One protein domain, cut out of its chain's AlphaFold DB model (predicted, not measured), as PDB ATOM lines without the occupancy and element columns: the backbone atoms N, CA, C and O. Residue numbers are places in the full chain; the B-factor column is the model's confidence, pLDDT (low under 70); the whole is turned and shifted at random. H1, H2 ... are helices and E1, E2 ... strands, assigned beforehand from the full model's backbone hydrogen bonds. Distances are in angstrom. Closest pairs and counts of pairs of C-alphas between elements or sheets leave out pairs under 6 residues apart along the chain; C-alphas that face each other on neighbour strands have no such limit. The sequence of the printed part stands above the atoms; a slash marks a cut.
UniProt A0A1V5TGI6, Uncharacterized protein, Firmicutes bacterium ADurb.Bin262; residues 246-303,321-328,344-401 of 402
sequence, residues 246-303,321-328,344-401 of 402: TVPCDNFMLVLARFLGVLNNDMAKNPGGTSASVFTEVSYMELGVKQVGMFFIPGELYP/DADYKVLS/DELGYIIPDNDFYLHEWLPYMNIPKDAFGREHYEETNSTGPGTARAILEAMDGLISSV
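AT A GLANCE: This is residues 246 to 303, 321 to 328 and 344 to 401 of the 402 residues of an uncharacterized protein of Firmicutes bacterium ADurb.Bin262 (UniProt A0A1V5TGI6). One long strand, E3, is the spine of a narrow antiparallel sheet, with E1 and E2 on its two sides near its first residues and E4 folding back along its far part; H3 packs on one face and the short H1 on the opposite face. Off the sheet, the long unnamed stretch 344 to 376 loops out and back to small H2. There are 124 residues printed, with three named helices and four strands in the order E1 H1 E2 E3 E4 H2 H3, class mixed, under half of the residues in named elements. The whole is compact, radius of gyration of the C-alphas 15.8 A, spanning 51 by 36 by 25 A.

HOW THE PARTS SIT: Start at E1, residues 246 to 249, antiparallel to E3, residues 276 to 287; N 247 and O 278 are 2.8 A apart. H1, residues 252 to 259, is on the sheet at a height of 9.5 A; its closest C-alpha pair with E2, residues 267 to 269, is Arg 258 and Met 267, 7.5 A. E2, E3 and E4, residues 292 to 296, form a meander, each strand the antiparallel neighbour of the one before, through two hairpins; look for N 268 and O 277, 2.8 A, and N 294 and O 285, 2.8 A. H2, residues 377 to 380, is not on the sheet. H3, residues 386 to 399, is on the face opposite H1; the closest C-alphas of H3 and E3 are Met 394 and Val 282, 6.4 A. In H1 and H3 every O i to N i+4 pair is within hydrogen-bond range; H2 is too short for one.

IN THESE COORDINATES: Find C-alpha 246 at (-3.842, 29.826, -28.974), where E1 begins. E3 runs 36.3 A and H3 20.0 A, ending at C-alpha 399, (-9.695, 46.229, -21.805).

THE WHOLE: C-alphas 289 and 360 are farthest apart, 51.9 A. The cuts span 16.2 A from C-alpha 303 to 321 and 21.7 A from 328 to 344. Residues 271 to 274 have pLDDT under 70.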
ATOM      1  N   THR A 246      -4.565  30.757 -28.109       96.38
ATOM      2  CA  THR A 246      -3.842  29.826 -28.974       96.38
ATOM      3  C   THR A 246      -2.572  30.515 -29.441       96.38
ATOM      4  O   THR A 246      -2.639  31.540 -30.113       96.38
ATOM      5  N   VAL A 247      -1.431  29.947 -29.075       96.38
ATOM      6  CA  VAL A 247      -0.103  30.473 -29.386       96.38
ATOM      7  C   VAL A 247       0.491  29.663 -30.543       96.38
ATOM      8  O   VAL A 247       0.467  28.430 -30.474       96.38
ATOM      9  N   PRO A 248       0.999  30.296 -31.617       94.25
ATOM     10  CA  PRO A 248       1.748  29.590 -32.655       94.25
ATOM     11  C   PRO A 248       2.942  28.831 -32.065       94.25
ATOM     12  O   PRO A 248       3.616  29.329 -31.172       94.25
ATOM     13  N   CYS A 249       3.202  27.620 -32.552       95.12
ATOM     14  CA  CYS A 249       4.383  26.857 -32.168       95.12
ATOM     15  C   CYS A 249       5.216  26.542 -33.409       95.12
ATOM     16  O   CYS A 249       4.921  25.601 -34.156       95.12
ATOM     17  N   ASP A 250       6.251  27.355 -33.600       93.19
ATOM     18  CA  ASP A 250       7.221  27.257 -34.690       93.19
ATOM     19  C   ASP A 250       8.389  26.326 -34.322       93.19
ATOM     20  O   ASP A 250       9.084  25.801 -35.196       93.19
ATOM     21  N   ASN A 251       8.587  26.077 -33.025       94.31
ATOM     22  CA  ASN A 251       9.621  25.188 -32.515       94.31
ATOM     23  C   ASN A 251       9.277  23.708 -32.751       94.31
ATOM     24  O   ASN A 251       8.597  23.045 -31.960       94.31
ATOM     25  N   PHE A 252       9.799  23.159 -33.850       91.50
ATOM     26  CA  PHE A 252       9.575  21.765 -34.230       91.50
ATOM     27  C   PHE A 252      10.146  20.752 -33.222       91.50
ATOM     28  O   PHE A 252       9.663  19.618 -33.182       91.50
ATOM     29  N   MET A 253      11.124  21.134 -32.390       92.19
ATOM     30  CA  MET A 253      11.655  20.262 -31.337       92.19
ATOM     31  C   MET A 253      10.627  20.058 -30.224       92.19
ATOM     32  O   MET A 253      10.425  18.923 -29.791       92.19
ATOM     33  N   LEU A 254       9.903  21.109 -29.827       93.31
ATOM     34  CA  LEU A 254       8.799  20.997 -28.866       93.31
ATOM     35  C   LEU A 254       7.634  20.179 -29.443       93.31
ATOM     36  O   LEU A 254       7.091  19.304 -28.765       93.31
ATOM     37  N   VAL A 255       7.302  20.385 -30.724       92.31
ATOM     38  CA  VAL A 255       6.289  19.577 -31.430       92.31
ATOM     39  C   VAL A 255       6.677  18.093 -31.437       92.31
ATOM     40  O   VAL A 255       5.847  17.230 -31.132       92.31
ATOM     41  N   LEU A 256       7.940  17.782 -31.742       91.56
ATOM     42  CA  LEU A 256       8.459  16.416 -31.727       91.56
ATOM     43  C   LEU A 256       8.446  15.822 -30.312       91.56
ATOM     44  O   LEU A 256       7.971  14.702 -30.126       91.56
ATOM     45  N   ALA A 257       8.905  16.570 -29.305       92.38
ATOM     46  CA  ALA A 257       8.888  16.146 -27.907       92.38
ATOM     47  C   ALA A 257       7.459  15.828 -27.435       92.38
ATOM     48  O   ALA A 257       7.223  14.822 -26.757       92.38
ATOM     49  N   ARG A 258       6.471  16.623 -27.858       92.31
ATOM     50  CA  ARG A 258       5.056  16.351 -27.590       92.31
ATOM     51  C   ARG A 258       4.547  15.094 -28.291       92.31
ATOM     52  O   ARG A 258       3.795  14.332 -27.674       92.31
ATOM     53  N   PHE A 259       4.933  14.866 -29.547       91.00
ATOM     54  CA  PHE A 259       4.577  13.659 -30.303       91.00
ATOM     55  C   PHE A 259       5.158  12.389 -29.664       91.00
ATOM     56  O   PHE A 259       4.469  11.375 -29.566       91.00
ATOM     57  N   LEU A 260       6.391  12.463 -29.159       91.56
ATOM     58  CA  LEU A 260       7.074  11.369 -28.461       91.56
ATOM     59  C   LEU A 260       6.574  11.154 -27.019       91.56
ATOM     60  O   LEU A 260       6.991  10.205 -26.357       91.56
ATOM     61  N   GLY A 261       5.672  12.007 -26.521       91.75
ATOM     62  CA  GLY A 261       5.127  11.920 -25.164       91.75
ATOM     63  C   GLY A 261       6.093  12.379 -24.067       91.75
ATOM     64  O   GLY A 261       5.887  12.042 -22.901       91.75
ATOM     65  N   VAL A 262       7.136  13.132 -24.428       93.94
ATOM     66  CA  VAL A 262       8.045  13.796 -23.482       93.94
ATOM     67  C   VAL A 262       7.306  14.928 -22.775       93.94
ATOM     68  O   VAL A 262       7.267  14.955 -21.544       93.94
ATOM     69  N   LEU A 263       6.653  15.784 -23.568       93.75
ATOM     70  CA  LEU A 263       5.779  16.867 -23.119       93.75
ATOM     71  C   LEU A 263       4.310  16.425 -23.127       93.75
ATOM     72  O   LEU A 263       3.916  15.530 -23.880       93.75
ATOM     73  N   ASN A 264       3.472  17.091 -22.332       93.50
ATOM     74  CA  ASN A 264       2.018  16.874 -22.314       93.50
ATOM     75  C   ASN A 264       1.192  18.152 -22.513       93.50
ATOM     76  O   ASN A 264      -0.009  18.108 -22.256       93.50
ATOM     77  N   ASN A 265       1.796  19.255 -22.959       92.06
ATOM     78  CA  ASN A 265       1.075  20.491 -23.265       92.06
ATOM     79  C   ASN A 265      -0.001  20.262 -24.342       92.06
ATOM     80  O   ASN A 265       0.094  19.343 -25.171       92.06
ATOM     81  N   ASP A 266      -1.029  21.109 -24.334       89.56
ATOM     82  CA  ASP A 266      -2.185  21.020 -25.228       89.56
ATOM     83  C   ASP A 266      -1.837  21.559 -26.627       89.56
ATOM     84  O   ASP A 266      -2.271  22.636 -27.032       89.56
ATOM     85  N   MET A 267      -1.013  20.811 -27.368       90.19
ATOM     86  CA  MET A 267      -0.616  21.165 -28.732       90.19
ATOM     87  C   MET A 267      -1.568  20.579 -29.777       90.19
ATOM     88  O   MET A 267      -1.928  19.399 -29.716       90.19
ATOM     89  N   ALA A 268      -1.914  21.382 -30.779       84.06
ATOM     90  CA  ALA A 268      -2.723  20.991 -31.925       84.06
ATOM     91  C   ALA A 268      -2.011  21.328 -33.242       84.06
ATOM     92  O   ALA A 268      -1.232  22.274 -33.330       84.06
ATOM     93  N   LYS A 269      -2.296  20.553 -34.292       79.75
ATOM     94  CA  LYS A 269      -1.870  20.881 -35.657       79.75
ATOM     95  C   LYS A 269      -2.827  21.918 -36.246       79.75
ATOM     96  O   LYS A 269      -4.042  21.730 -36.167       79.75
ATOM     97  N   ASN A 270      -2.302  22.967 -36.875       75.38
ATOM     98  CA  ASN A 270      -3.143  23.992 -37.489       75.38
ATOM     99  C   ASN A 270      -3.820  23.457 -38.774       75.38
ATOM    100  O   ASN A 270      -3.172  22.751 -39.561       75.38
ATOM    101  N   PRO A 271      -5.109  23.767 -39.024       52.59
ATOM    102  CA  PRO A 271      -5.796  23.349 -40.245       52.59
ATOM    103  C   PRO A 271      -5.083  23.865 -41.506       52.59
ATOM    104  O   PRO A 271      -4.816  25.055 -41.625       52.59
ATOM    105  N   GLY A 272      -4.792  22.974 -42.461       50.41
ATOM    106  CA  GLY A 272      -4.247  23.342 -43.777       50.41
ATOM    107  C   GLY A 272      -2.726  23.550 -43.871       50.41
ATOM    108  O   GLY A 272      -2.262  23.927 -44.942       50.41
ATOM    109  N   GLY A 273      -1.944  23.278 -42.815       57.16
ATOM    110  CA  GLY A 273      -0.485  23.494 -42.813       57.16
ATOM    111  C   GLY A 273       0.350  22.413 -42.109       57.16
ATOM    112  O   GLY A 273      -0.160  21.371 -41.688       57.16
ATOM    113  N   THR A 274       1.660  22.658 -41.997       55.31
ATOM    114  CA  THR A 274       2.631  21.863 -41.212       55.31
ATOM    115  C   THR A 274       2.919  22.455 -39.827       55.31
ATOM    116  O   THR A 274       3.601  21.807 -39.039       55.31
ATOM    117  N   SER A 275       2.394  23.645 -39.520       76.88
ATOM    118  CA  SER A 275       2.602  24.332 -38.243       76.88
ATOM    119  C   SER A 275       1.720  23.777 -37.123       76.88
ATOM    120  O   SER A 275       0.636  23.222 -37.356       76.88
ATOM    121  N   ALA A 276       2.195  23.936 -35.890       91.81
ATOM    122  CA  ALA A 276       1.466  23.593 -34.681       91.81
ATOM    123  C   ALA A 276       1.074  24.859 -33.914       91.81
ATOM    124  O   ALA A 276       1.528  25.967 -34.201       91.81
ATOM    125  N   SER A 277       0.203  24.695 -32.934       94.31
ATOM    126  CA  SER A 277      -0.111  25.707 -31.939       94.31
ATOM    127  C   SER A 277      -0.290  25.055 -30.578       94.31
ATOM    128  O   SER A 277      -0.573  23.859 -30.488       94.31
ATOM    129  N   VAL A 278      -0.108  25.835 -29.517       95.50
ATOM    130  CA  VAL A 278      -0.365  25.424 -28.136       95.50
ATOM    131  C   VAL A 278      -1.556  26.212 -27.621       95.50
ATOM    132  O   VAL A 278      -1.597  27.436 -27.746       95.50
ATOM    133  N   PHE A 279      -2.546  25.524 -27.061       97.00
ATOM    134  CA  PHE A 279      -3.616  26.183 -26.326       97.00
ATOM    135  C   PHE A 279      -3.202  26.374 -24.869       97.00
ATOM    136  O   PHE A 279      -2.842  25.418 -24.185       97.00
ATOM    137  N   THR A 280      -3.307  27.605 -24.393       98.00
ATOM    138  CA  THR A 280      -2.931  28.014 -23.041       98.00
ATOM    139  C   THR A 280      -3.897  29.089 -22.537       98.00
ATOM    140  O   THR A 280      -4.957  29.319 -23.131       98.00
ATOM    141  N   GLU A 281      -3.586  29.739 -21.423       98.25
ATOM    142  CA  GLU A 281      -4.426  30.777 -20.837       98.25
ATOM    143  C   GLU A 281      -3.617  31.844 -20.102       98.25
ATOM    144  O   GLU A 281      -2.593  31.567 -19.488       98.25
ATOM    145  N   VAL A 282      -4.135  33.069 -20.129       98.62
ATOM    146  CA  VAL A 282      -3.648  34.192 -19.324       98.62
ATOM    147  C   VAL A 282      -4.736  34.622 -18.353       98.62
ATOM    148  O   VAL A 282      -5.931  34.510 -18.652       98.62
ATOM    149  N   SER A 283      -4.343  35.111 -17.180       98.44
ATOM    150  CA  SER A 283      -5.284  35.694 -16.216       98.44
ATOM    151  C   SER A 283      -4.783  37.030 -15.695       98.44
ATOM    152  O   SER A 283      -3.581  37.264 -15.611       98.44
ATOM    153  N   TYR A 284      -5.715  37.893 -15.319       98.38
ATOM    154  CA  TYR A 284      -5.428  39.152 -14.651       98.38
ATOM    155  C   TYR A 284      -6.297  39.248 -13.406       98.38
ATOM    156  O   TYR A 284      -7.507  39.004 -13.473       98.38
ATOM    157  N   MET A 285      -5.664  39.563 -12.279       97.62
ATOM    158  CA  MET A 285      -6.321  39.689 -10.984       97.62
ATOM    159  C   MET A 285      -6.058  41.063 -10.389       97.62
ATOM    160  O   MET A 285      -4.930  41.549 -10.426       97.62
ATOM    161  N   GLU A 286      -7.090  41.642  -9.788       97.00
ATOM    162  CA  GLU A 286      -6.992  42.856  -8.992       97.00
ATOM    163  C   GLU A 286      -7.322  42.557  -7.533       97.00
ATOM    164  O   GLU A 286      -8.313  41.880  -7.237       97.00
ATOM    165  N   LEU A 287      -6.493  43.090  -6.634       96.94
ATOM    166  CA  LEU A 287      -6.777  43.167  -5.207       96.94
ATOM    167  C   LEU A 287      -6.890  44.627  -4.775       96.94
ATOM    168  O   LEU A 287      -6.010  45.451  -5.044       96.94
ATOM    169  N   GLY A 288      -7.970  44.927  -4.060       96.44
ATOM    170  CA  GLY A 288      -8.310  46.280  -3.648       96.44
ATOM    171  C   GLY A 288      -8.720  47.177  -4.813       96.44
ATOM    172  O   GLY A 288      -8.745  46.784  -5.977       96.44
ATOM    173  N   VAL A 289      -9.068  48.423  -4.501       94.88
ATOM    174  CA  VAL A 289      -9.549  49.379  -5.508       94.88
ATOM    175  C   VAL A 289      -8.343  50.009  -6.207       94.88
ATOM    176  O   VAL A 289      -7.801  51.002  -5.728       94.88
ATOM    177  N   LYS A 290      -7.903  49.399  -7.317       94.00
ATOM    178  CA  LYS A 290      -6.706  49.793  -8.090       94.00
ATOM    179  C   LYS A 290      -5.408  49.793  -7.272       94.00
ATOM    180  O   LYS A 290      -4.498  50.588  -7.508       94.00
ATOM    181  N   GLN A 291      -5.318  48.920  -6.271       97.62
ATOM    182  CA  GLN A 291      -4.141  48.850  -5.405       97.62
ATOM    183  C   GLN A 291      -3.114  47.861  -5.935       97.62
ATOM    184  O   GLN A 291      -1.935  48.201  -5.985       97.62
ATOM    185  N   VAL A 292      -3.553  46.670  -6.350       98.38
ATOM    186  CA  VAL A 292      -2.666  45.595  -6.799       98.38
ATOM    187  C   VAL A 292      -3.211  44.958  -8.068       98.38
ATOM    188  O   VAL A 292      -4.332  44.461  -8.052       98.38
ATOM    189  N   GLY A 293      -2.407  44.931  -9.129       98.00
ATOM    190  CA  GLY A 293      -2.668  44.203 -10.369       98.00
ATOM    191  C   GLY A 293      -1.660  43.068 -10.547       98.00
ATOM    192  O   GLY A 293      -0.456  43.273 -10.421       98.00
ATOM    193  N   MET A 294      -2.136  41.861 -10.835       98.50
ATOM    194  CA  MET A 294      -1.292  40.677 -11.013       98.50
ATOM    195  C   MET A 294      -1.513  40.070 -12.395       98.50
ATOM    196  O   MET A 294      -2.644  39.729 -12.749       98.50
ATOM    197  N   PHE A 295      -0.430  39.895 -13.152       98.75
ATOM    198  CA  PHE A 295      -0.447  39.288 -14.484       98.75
ATOM    199  C   PHE A 295      -0.012  37.824 -14.405       98.75
ATOM    200  O   PHE A 295       1.135  37.541 -14.083       98.75
ATOM    201  N   PHE A 296      -0.909  36.891 -14.703       98.81
ATOM    202  CA  PHE A 296      -0.649  35.454 -14.629       98.81
ATOM    203  C   PHE A 296      -0.174  34.997 -15.999       98.81
ATOM    204  O   PHE A 296      -0.964  35.004 -16.951       98.81
ATOM    205  N   ILE A 297       1.108  34.648 -16.089       98.75
ATOM    206  CA  ILE A 297       1.784  34.402 -17.359       98.75
ATOM    207  C   ILE A 297       2.215  32.929 -17.463       98.75
ATOM    208  O   ILE A 297       2.891  32.438 -16.556       98.75
ATOM    209  N   PRO A 298       1.848  32.230 -18.554       98.44
ATOM    210  CA  PRO A 298       2.126  30.806 -18.755       98.44
ATOM    211  C   PRO A 298       3.567  30.518 -19.226       98.44
ATOM    212  O   PRO A 298       3.769  29.911 -20.271       98.44
ATOM    213  N   GLY A 299       4.585  30.981 -18.501       98.06
ATOM    214  CA  GLY A 299       5.990  30.704 -18.827       98.06
ATOM    215  C   GLY A 299       6.955  31.763 -18.306       98.06
ATOM    216  O   GLY A 299       6.623  32.537 -17.399       98.06
ATOM    217  N   GLU A 300       8.138  31.807 -18.913       98.56
ATOM    218  CA  GLU A 300       9.260  32.657 -18.515       98.56
ATOM    219  C   GLU A 300       9.264  33.968 -19.318       98.56
ATOM    220  O   GLU A 300       9.883  34.094 -20.377       98.56
ATOM    221  N   LEU A 301       8.510  34.957 -18.828       98.62
ATOM    222  CA  LEU A 301       8.392  36.273 -19.465       98.62
ATOM    223  C   LEU A 301       9.666  37.105 -19.306       98.62
ATOM    224  O   LEU A 301      10.118  37.307 -18.180       98.62
ATOM    225  N   TYR A 302      10.154  37.657 -20.414       98.44
ATOM    226  CA  TYR A 302      11.205  38.675 -20.435       98.44
ATOM    227  C   TYR A 302      10.742  39.993 -19.775       98.44
ATOM    228  O   TYR A 302       9.649  40.482 -20.096       98.44
ATOM    229  N   PRO A 303      11.522  40.587 -18.852       98.19
ATOM    230  CA  PRO A 303      11.170  41.830 -18.155       98.19
ATOM    231  C   PRO A 303      10.853  43.033 -19.053       98.19
ATOM    232  O   PRO A 303      10.023  43.871 -18.702       98.19
ATOM    233  N   ASP A 321      12.703  47.777 -34.316       98.00
ATOM    234  CA  ASP A 321      12.200  48.144 -32.988       98.00
ATOM    235  C   ASP A 321      11.010  47.258 -32.599       98.00
ATOM    236  O   ASP A 321      10.081  47.066 -33.387       98.00
ATOM    237  N   ALA A 322      11.010  46.749 -31.368       97.19
ATOM    238  CA  ALA A 322       9.856  46.056 -30.809       97.19
ATOM    239  C   ALA A 322       8.667  47.017 -30.632       97.19
ATOM    240  O   ALA A 322       8.792  48.073 -30.012       97.19
ATOM    241  N   ASP A 323       7.494  46.618 -31.122       95.81
ATOM    242  CA  ASP A 323       6.256  47.397 -31.010       95.81
ATOM    243  C   ASP A 323       5.212  46.628 -30.198       95.81
ATOM    244  O   ASP A 323       4.488  45.785 -30.731       95.81
ATOM    245  N   TYR A 324       5.151  46.883 -28.892       96.25
ATOM    246  CA  TYR A 324       4.208  46.245 -27.978       96.25
ATOM    247  C   TYR A 324       3.517  47.275 -27.100       96.25
ATOM    248  O   TYR A 324       4.153  48.177 -26.555       96.25
ATOM    249  N   LYS A 325       2.234  47.039 -26.820       97.56
ATOM    250  CA  LYS A 325       1.661  47.511 -25.563       97.56
ATOM    251  C   LYS A 325       2.162  46.583 -24.459       97.56
ATOM    252  O   LYS A 325       1.812  45.405 -24.452       97.56
ATOM    253  N   VAL A 326       3.005  47.088 -23.567       98.06
ATOM    254  CA  VAL A 326       3.628  46.286 -22.497       98.06
ATOM    255  C   VAL A 326       2.752  46.203 -21.255       98.06
ATOM    256  O   VAL A 326       1.867  47.038 -21.061       98.06
ATOM    257  N   LEU A 327       2.994  45.212 -20.389       98.31
ATOM    258  CA  LEU A 327       2.131  44.961 -19.224       98.31
ATOM    259  C   LEU A 327       1.985  46.190 -18.317       98.31
ATOM    260  O   LEU A 327       0.874  46.490 -17.876       98.31
ATOM    261  N   SER A 328       3.067  46.952 -18.113       97.12
ATOM    262  CA  SER A 328       3.038  48.155 -17.268       97.12
ATOM    263  C   SER A 328       2.106  49.262 -17.766       97.12
ATOM    264  O   SER A 328       1.691  50.106 -16.975       97.12
ATOM    265  N   ASP A 344       0.302  27.371 -16.911       98.38
ATOM    266  CA  ASP A 344       0.987  26.535 -17.899       98.38
ATOM    267  C   ASP A 344       2.506  26.802 -17.867       98.38
ATOM    268  O   ASP A 344       2.964  27.683 -17.138       98.38
ATOM    269  N   GLU A 345       3.252  26.078 -18.703       97.00
ATOM    270  CA  GLU A 345       4.669  26.316 -18.991       97.00
ATOM    271  C   GLU A 345       4.915  26.230 -20.507       97.00
ATOM    272  O   GLU A 345       4.761  25.156 -21.098       97.00
ATOM    273  N   LEU A 346       5.251  27.359 -21.139       96.88
ATOM    274  CA  LEU A 346       5.494  27.478 -22.586       96.88
ATOM    275  C   LEU A 346       6.974  27.674 -22.947       96.88
ATOM    276  O   LEU A 346       7.288  27.784 -24.136       96.88
ATOM    277  N   GLY A 347       7.852  27.732 -21.946       96.94
ATOM    278  CA  GLY A 347       9.231  28.176 -22.054       96.94
ATOM    279  C   GLY A 347       9.350  29.700 -22.080       96.94
ATOM    280  O   GLY A 347       8.483  30.424 -21.574       96.94
ATOM    281  N   TYR A 348      10.420  30.198 -22.700       98.31
ATOM    282  CA  TYR A 348      10.698  31.633 -22.757       98.31
ATOM    283  C   TYR A 348       9.733  32.390 -23.668       98.31
ATOM    284  O   TYR A 348       9.413  31.968 -24.787       98.31
ATOM    285  N   ILE A 349       9.312  33.561 -23.195       98.62
ATOM    286  CA  ILE A 349       8.472  34.510 -23.924       98.62
ATOM    287  C   ILE A 349       9.310  35.767 -24.161       98.62
ATOM    288  O   ILE A 349       9.529  36.548 -23.237       98.62
ATOM    289  N   ILE A 350       9.776  35.927 -25.400       98.12
ATOM    290  CA  ILE A 350      10.879  36.817 -25.794       98.12
ATOM    291  C   ILE A 350      10.349  37.894 -26.756       98.12
ATOM    292  O   ILE A 350       9.506  37.562 -27.597       98.12
ATOM    293  N   PRO A 351      10.812  39.157 -26.679       97.62
ATOM    294  CA  PRO A 351      10.532  40.162 -27.702       97.62
ATOM    295  C   PRO A 351      10.943  39.687 -29.105       97.62
ATOM    296  O   PRO A 351      12.034  39.160 -29.311       97.62
ATOM    297  N   ASP A 352      10.063  39.894 -30.085       96.88
ATOM    298  CA  ASP A 352      10.260  39.471 -31.480       96.88
ATOM    299  C   ASP A 352      11.502  40.084 -32.133       96.88
ATOM    300  O   ASP A 352      12.147  39.416 -32.934       96.88
ATOM    301  N   ASN A 353      11.860  41.320 -31.792       97.25
ATOM    302  CA  ASN A 353      12.990  42.006 -32.414       97.25
ATOM    303  C   ASN A 353      14.371  41.419 -32.097       97.25
ATOM    304  O   ASN A 353      15.304  41.622 -32.876       97.25
ATOM    305  N   ASP A 354      14.502  40.682 -30.995       96.81
ATOM    306  CA  ASP A 354      15.762  40.057 -30.582       96.81
ATOM    307  C   ASP A 354      15.718  38.520 -30.641       96.81
ATOM    308  O   ASP A 354      16.674  37.863 -30.242       96.81
ATOM    309  N   PHE A 355      14.645  37.937 -31.196       97.25
ATOM    310  CA  PHE A 355      14.472  36.488 -31.340       97.25
ATOM    311  C   PHE A 355      15.355  35.934 -32.471       97.25
ATOM    312  O   PHE A 355      14.946  35.862 -33.635       97.25
ATOM    313  N   TYR A 356      16.581  35.524 -32.149       97.19
ATOM    314  CA  TYR A 356      17.548  35.038 -33.135       97.19
ATOM    315  C   TYR A 356      17.728  33.516 -33.083       97.19
ATOM    316  O   TYR A 356      17.953  32.921 -32.034       97.19
ATOM    317  N   LEU A 357      17.666  32.870 -34.249       97.25
ATOM    318  CA  LEU A 357      17.845  31.425 -34.396       97.25
ATOM    319  C   LEU A 357      18.999  31.102 -35.338       97.25
ATOM    320  O   LEU A 357      19.302  31.842 -36.271       97.25
ATOM    321  N   HIS A 358      19.602  29.931 -35.134       96.12
ATOM    322  CA  HIS A 358      20.621  29.415 -36.036       96.12
ATOM    323  C   HIS A 358      20.037  29.175 -37.436       96.12
ATOM    324  O   HIS A 358      19.077  28.421 -37.584       96.12
ATOM    325  N   GLU A 359      20.676  29.730 -38.468       92.81
ATOM    326  CA  GLU A 359      20.200  29.717 -39.862       92.81
ATOM    327  C   GLU A 359      19.856  28.305 -40.380       92.81
ATOM    328  O   GLU A 359      18.803  28.082 -40.971       92.81
ATOM    329  N   TRP A 360      20.728  27.330 -40.112       92.81
ATOM    330  CA  TRP A 360      20.613  25.967 -40.659       92.81
ATOM    331  C   TRP A 360      20.048  24.928 -39.680       92.81
ATOM    332  O   TRP A 360      19.691  23.826 -40.086       92.81
ATOM    333  N   LEU A 361      20.023  25.249 -38.383       93.44
ATOM    334  CA  LEU A 361      19.693  24.321 -37.292       93.44
ATOM    335  C   LEU A 361      18.848  25.040 -36.222       93.44
ATOM    336  O   LEU A 361      19.227  25.040 -35.045       93.44
ATOM    337  N   PRO A 362      17.732  25.686 -36.613       94.44
ATOM    338  CA  PRO A 362      16.903  26.438 -35.678       94.44
ATOM    339  C   PRO A 362      16.434  25.530 -34.535       94.44
ATOM    340  O   PRO A 362      16.154  24.352 -34.754       94.44
ATOM    341  N   TYR A 363      16.386  26.070 -33.316       94.38
ATOM    342  CA  TYR A 363      15.988  25.376 -32.080       94.38
ATOM    343  C   TYR A 363      16.864  24.189 -31.630       94.38
ATOM    344  O   TYR A 363      16.614  23.631 -30.568       94.38
ATOM    345  N   MET A 364      17.880  23.783 -32.400       92.69
ATOM    346  CA  MET A 364      18.794  22.693 -32.019       92.69
ATOM    347  C   MET A 364      20.151  23.199 -31.536       92.69
ATOM    348  O   MET A 364      20.756  22.581 -30.664       92.69
ATOM    349  N   ASN A 365      20.620  24.314 -32.098       94.44
ATOM    350  CA  ASN A 365      21.868  24.955 -31.708       94.44
ATOM    351  C   ASN A 365      21.593  26.344 -31.142       94.44
ATOM    352  O   ASN A 365      20.765  27.073 -31.685       94.44
ATOM    353  N   ILE A 366      22.359  26.712 -30.117       96.12
ATOM    354  CA  ILE A 366      22.427  28.074 -29.584       96.12
ATOM    355  C   ILE A 366      23.276  28.901 -30.563       96.12
ATOM    356  O   ILE A 366      24.467  28.603 -30.720       96.12
ATOM    357  N   PRO A 367      22.702  29.876 -31.289       96.56
ATOM    358  CA  PRO A 367      23.468  30.709 -32.201       96.56
ATOM    359  C   PRO A 367      24.146  31.866 -31.455       96.56
ATOM    360  O   PRO A 367      23.798  32.183 -30.317       96.56
ATOM    361  N   LYS A 368      25.093  32.514 -32.142       97.06
ATOM    362  CA  LYS A 368      25.609  33.837 -31.775       97.06
ATOM    363  C   LYS A 368      25.191  34.851 -32.822       97.06
ATOM    364  O   LYS A 368      25.354  34.576 -34.011       97.06
ATOM    365  N   ASP A 369      24.652  35.979 -32.389       96.31
ATOM    366  CA  ASP A 369      24.265  37.063 -33.290       96.31
ATOM    367  C   ASP A 369      25.469  37.891 -33.779       96.31
ATOM    368  O   ASP A 369      26.633  37.603 -33.480       96.31
ATOM    369  N   ALA A 370      25.185  38.956 -34.532       95.81
ATOM    370  CA  ALA A 370      26.194  39.885 -35.039       95.81
ATOM    371  C   ALA A 370      26.936  40.667 -33.934       95.81
ATOM    372  O   ALA A 370      28.010  41.212 -34.194       95.81
ATOM    373  N   PHE A 371      26.394  40.706 -32.715       95.88
ATOM    374  CA  PHE A 371      26.981  41.351 -31.541       95.88
ATOM    375  C   PHE A 371      27.759  40.358 -30.658       95.88
ATOM    376  O   PHE A 371      28.367  40.757 -29.665       95.88
ATOM    377  N   GLY A 372      27.784  39.073 -31.027       95.75
ATOM    378  CA  GLY A 372      28.457  38.004 -30.292       95.75
ATOM    379  C   GLY A 372      27.671  37.463 -29.093       95.75
ATOM    380  O   GLY A 372      28.253  36.721 -28.297       95.75
ATOM    381  N   ARG A 373      26.385  37.809 -28.960       95.44
ATOM    382  CA  ARG A 373      25.500  37.374 -27.868       95.44
ATOM    383  C   ARG A 373      24.930  35.993 -28.170       95.44
ATOM    384  O   ARG A 373      24.601  35.699 -29.317       95.44
ATOM    385  N   GLU A 374      24.844  35.141 -27.154       95.69
ATOM    386  CA  GLU A 374      24.210  33.822 -27.259       95.69
ATOM    387  C   GLU A 374      22.688  33.938 -27.105       95.69
ATOM    388  O   GLU A 374      22.200  34.768 -26.344       95.69
ATOM    389  N   HIS A 375      21.958  33.098 -27.839       96.12
ATOM    390  CA  HIS A 375      20.491  33.084 -27.904       96.12
ATOM    391  C   HIS A 375      19.965  31.697 -27.505       96.12
ATOM    392  O   HIS A 375      19.604  30.861 -28.342       96.12
ATOM    393  N   TYR A 376      20.075  31.382 -26.213       95.75
ATOM    394  CA  TYR A 376      19.695  30.076 -25.665       95.75
ATOM    395  C   TYR A 376      18.180  29.968 -25.507       95.75
ATOM    396  O   TYR A 376      17.574  28.936 -25.809       95.75
ATOM    397  N   GLU A 377      17.571  31.041 -25.036       96.56
ATOM    398  CA  GLU A 377      16.181  31.132 -24.629       96.56
ATOM    399  C   GLU A 377      15.242  30.865 -25.811       96.56
ATOM    400  O   GLU A 377      14.246  30.151 -25.676       96.56
ATOM    401  N   GLU A 378      15.615  31.320 -27.007       97.00
ATOM    402  CA  GLU A 378      14.904  31.086 -28.262       97.00
ATOM    403  C   GLU A 378      14.797  29.592 -28.588       97.00
ATOM    404  O   GLU A 378      13.785  29.145 -29.135       97.00
ATOM    405  N   THR A 379      15.795  28.784 -28.203       95.69
ATOM    406  CA  THR A 379      15.769  27.323 -28.409       95.69
ATOM    407  C   THR A 379      14.734  26.619 -27.527       95.69
ATOM    408  O   THR A 379      14.225  25.558 -27.899       95.69
ATOM    409  N   ASN A 380      14.349  27.255 -26.417       95.56
ATOM    410  CA  ASN A 380      13.341  26.787 -25.466       95.56
ATOM    411  C   ASN A 380      12.035  27.593 -25.549       95.56
ATOM    412  O   ASN A 380      11.195  27.485 -24.665       95.56
ATOM    413  N   SER A 381      11.834  28.382 -26.605       96.94
ATOM    414  CA  SER A 381      10.591  29.118 -26.834       96.94
ATOM    415  C   SER A 381       9.675  28.389 -27.817       96.94
ATOM    416  O   SER A 381      10.120  27.619 -28.671       96.94
ATOM    417  N   THR A 382       8.374  28.663 -27.736       96.31
ATOM    418  CA  THR A 382       7.389  28.221 -28.735       96.31
ATOM    419  C   THR A 382       7.573  28.919 -30.088       96.31
ATOM    420  O   THR A 382       7.232  28.312 -31.107       96.31
ATOM    421  N   GLY A 383       8.161  30.120 -30.119       96.06
ATOM    422  CA  GLY A 383       8.483  30.860 -31.341       96.06
ATOM    423  C   GLY A 383       8.376  32.386 -31.179       96.06
ATOM    424  O   GLY A 383       7.920  32.874 -30.143       96.06
ATOM    425  N   PRO A 384       8.736  33.162 -32.218       95.81
ATOM    426  CA  PRO A 384       8.716  34.630 -32.175       95.81
ATOM    427  C   PRO A 384       7.304  35.227 -32.023       95.81
ATOM    428  O   PRO A 384       7.145  36.343 -31.539       95.81
ATOM    429  N   GLY A 385       6.250  34.491 -32.396       96.00
ATOM    430  CA  GLY A 385       4.861  34.945 -32.242       96.00
ATOM    431  C   GLY A 385       4.323  34.902 -30.804       96.00
ATOM    432  O   GLY A 385       3.226  35.406 -30.543       96.00
ATOM    433  N   THR A 386       5.059  34.299 -29.868       97.62
ATOM    434  CA  THR A 386       4.560  33.989 -28.523       97.62
ATOM    435  C   THR A 386       4.308  35.228 -27.679       97.62
ATOM    436  O   THR A 386       3.219  35.365 -27.116       97.62
ATOM    437  N   ALA A 387       5.259  36.165 -27.630       98.31
ATOM    438  CA  ALA A 387       5.111  37.394 -26.852       98.31
ATOM    439  C   ALA A 387       3.879  38.199 -27.280       98.31
ATOM    440  O   ALA A 387       3.077  38.608 -26.437       98.31
ATOM    441  N   ARG A 388       3.667  38.343 -28.593       98.00
ATOM    442  CA  ARG A 388       2.515  39.071 -29.133       98.00
ATOM    443  C   ARG A 388       1.190  38.410 -28.780       98.00
ATOM    444  O   ARG A 388       0.296  39.088 -28.279       98.00
ATOM    445  N   ALA A 389       1.081  37.093 -28.961       98.06
ATOM    446  CA  ALA A 389      -0.135  36.355 -28.625       98.06
ATOM    447  C   ALA A 389      -0.514  36.510 -27.139       98.06
ATOM    448  O   ALA A 389      -1.684  36.720 -26.816       98.06
ATOM    449  N   ILE A 390       0.473  36.447 -26.238       98.56
ATOM    450  CA  ILE A 390       0.266  36.605 -24.792       98.56
ATOM    451  C   ILE A 390      -0.137  38.042 -24.433       98.56
ATOM    452  O   ILE A 390      -1.125  38.233 -23.717       98.56
ATOM    453  N   LEU A 391       0.575  39.050 -24.944       98.56
ATOM    454  CA  LEU A 391       0.305  40.455 -24.623       98.56
ATOM    455  C   LEU A 391      -1.032  40.938 -25.195       98.56
ATOM    456  O   LEU A 391      -1.787  41.592 -24.483       98.56
ATOM    457  N   GLU A 392      -1.392  40.573 -26.426       98.12
ATOM    458  CA  GLU A 392      -2.697  40.926 -27.006       98.12
ATOM    459  C   GLU A 392      -3.858  40.225 -26.285       98.12
ATOM    460  O   GLU A 392      -4.930  40.810 -26.076       98.12
ATOM    461  N   ALA A 393      -3.662  38.970 -25.861       98.19
ATOM    462  CA  ALA A 393      -4.647  38.267 -25.051       98.19
ATOM    463  C   ALA A 393      -4.857  38.968 -23.702       98.19
ATOM    464  O   ALA A 393      -6.015  39.149 -23.305       98.19
ATOM    465  N   MET A 394      -3.769  39.392 -23.049       98.31
ATOM    466  CA  MET A 394      -3.789  40.134 -21.788       98.31
ATOM    467  C   MET A 394      -4.429  41.518 -21.943       98.31
ATOM    468  O   MET A 394      -5.323  41.871 -21.174       98.31
ATOM    469  N   ASP A 395      -4.057  42.278 -22.973       97.69
ATOM    470  CA  ASP A 395      -4.625  43.602 -23.215       97.69
ATOM    471  C   ASP A 395      -6.125  43.524 -23.499       97.69
ATOM    472  O   ASP A 395      -6.921  44.252 -22.903       97.69
ATOM    473  N   GLY A 396      -6.547  42.586 -24.350       96.81
ATOM    474  CA  GLY A 396      -7.967  42.378 -24.617       96.81
ATOM    475  C   GLY A 396      -8.734  41.866 -23.392       96.81
ATOM    476  O   GLY A 396      -9.908  42.194 -23.223       96.81
ATOM    477  N   LEU A 397      -8.090  41.094 -22.508       96.38
ATOM    478  CA  LEU A 397      -8.675  40.668 -21.235       96.38
ATOM    479  C   LEU A 397      -8.948  41.879 -20.331       96.38
ATOM    480  O   LEU A 397     -10.081  42.041 -19.876       96.38
ATOM    481  N   ILE A 398      -7.949  42.737 -20.119       95.44
ATOM    482  CA  ILE A 398      -8.028  43.907 -19.232       95.44
ATOM    483  C   ILE A 398      -8.943  44.989 -19.817       95.44
ATOM    484  O   ILE A 398      -9.791  45.543 -19.120       95.44
ATOM    485  N   SER A 399      -8.850  45.244 -21.120       93.06
ATOM    486  CA  SER A 399      -9.695  46.229 -21.805       93.06
ATOM    487  C   SER A 399     -11.170  45.821 -21.845       93.06
ATOM    488  O   SER A 399     -12.031  46.674 -21.991       93.06
ATOM    489  N   SER A 400     -11.491  44.532 -21.685       87.94
ATOM    490  CA  SER A 400     -12.881  44.046 -21.656       87.94
ATOM    491  C   SER A 400     -13.583  44.173 -20.296       87.94
ATOM    492  O   SER A 400     -14.721  43.717 -20.158       87.94
ATOM    493  N   VAL A 401     -12.892  44.684 -19.272       73.62
ATOM    494  CA  VAL A 401     -13.439  44.891 -17.915       73.62
ATOM    495  C   VAL A 401     -13.363  46.343 -17.444       73.62
ATOM    496  O   VAL A 401     -13.858  46.647 -16.360       73.62
TER     497      VAL A 401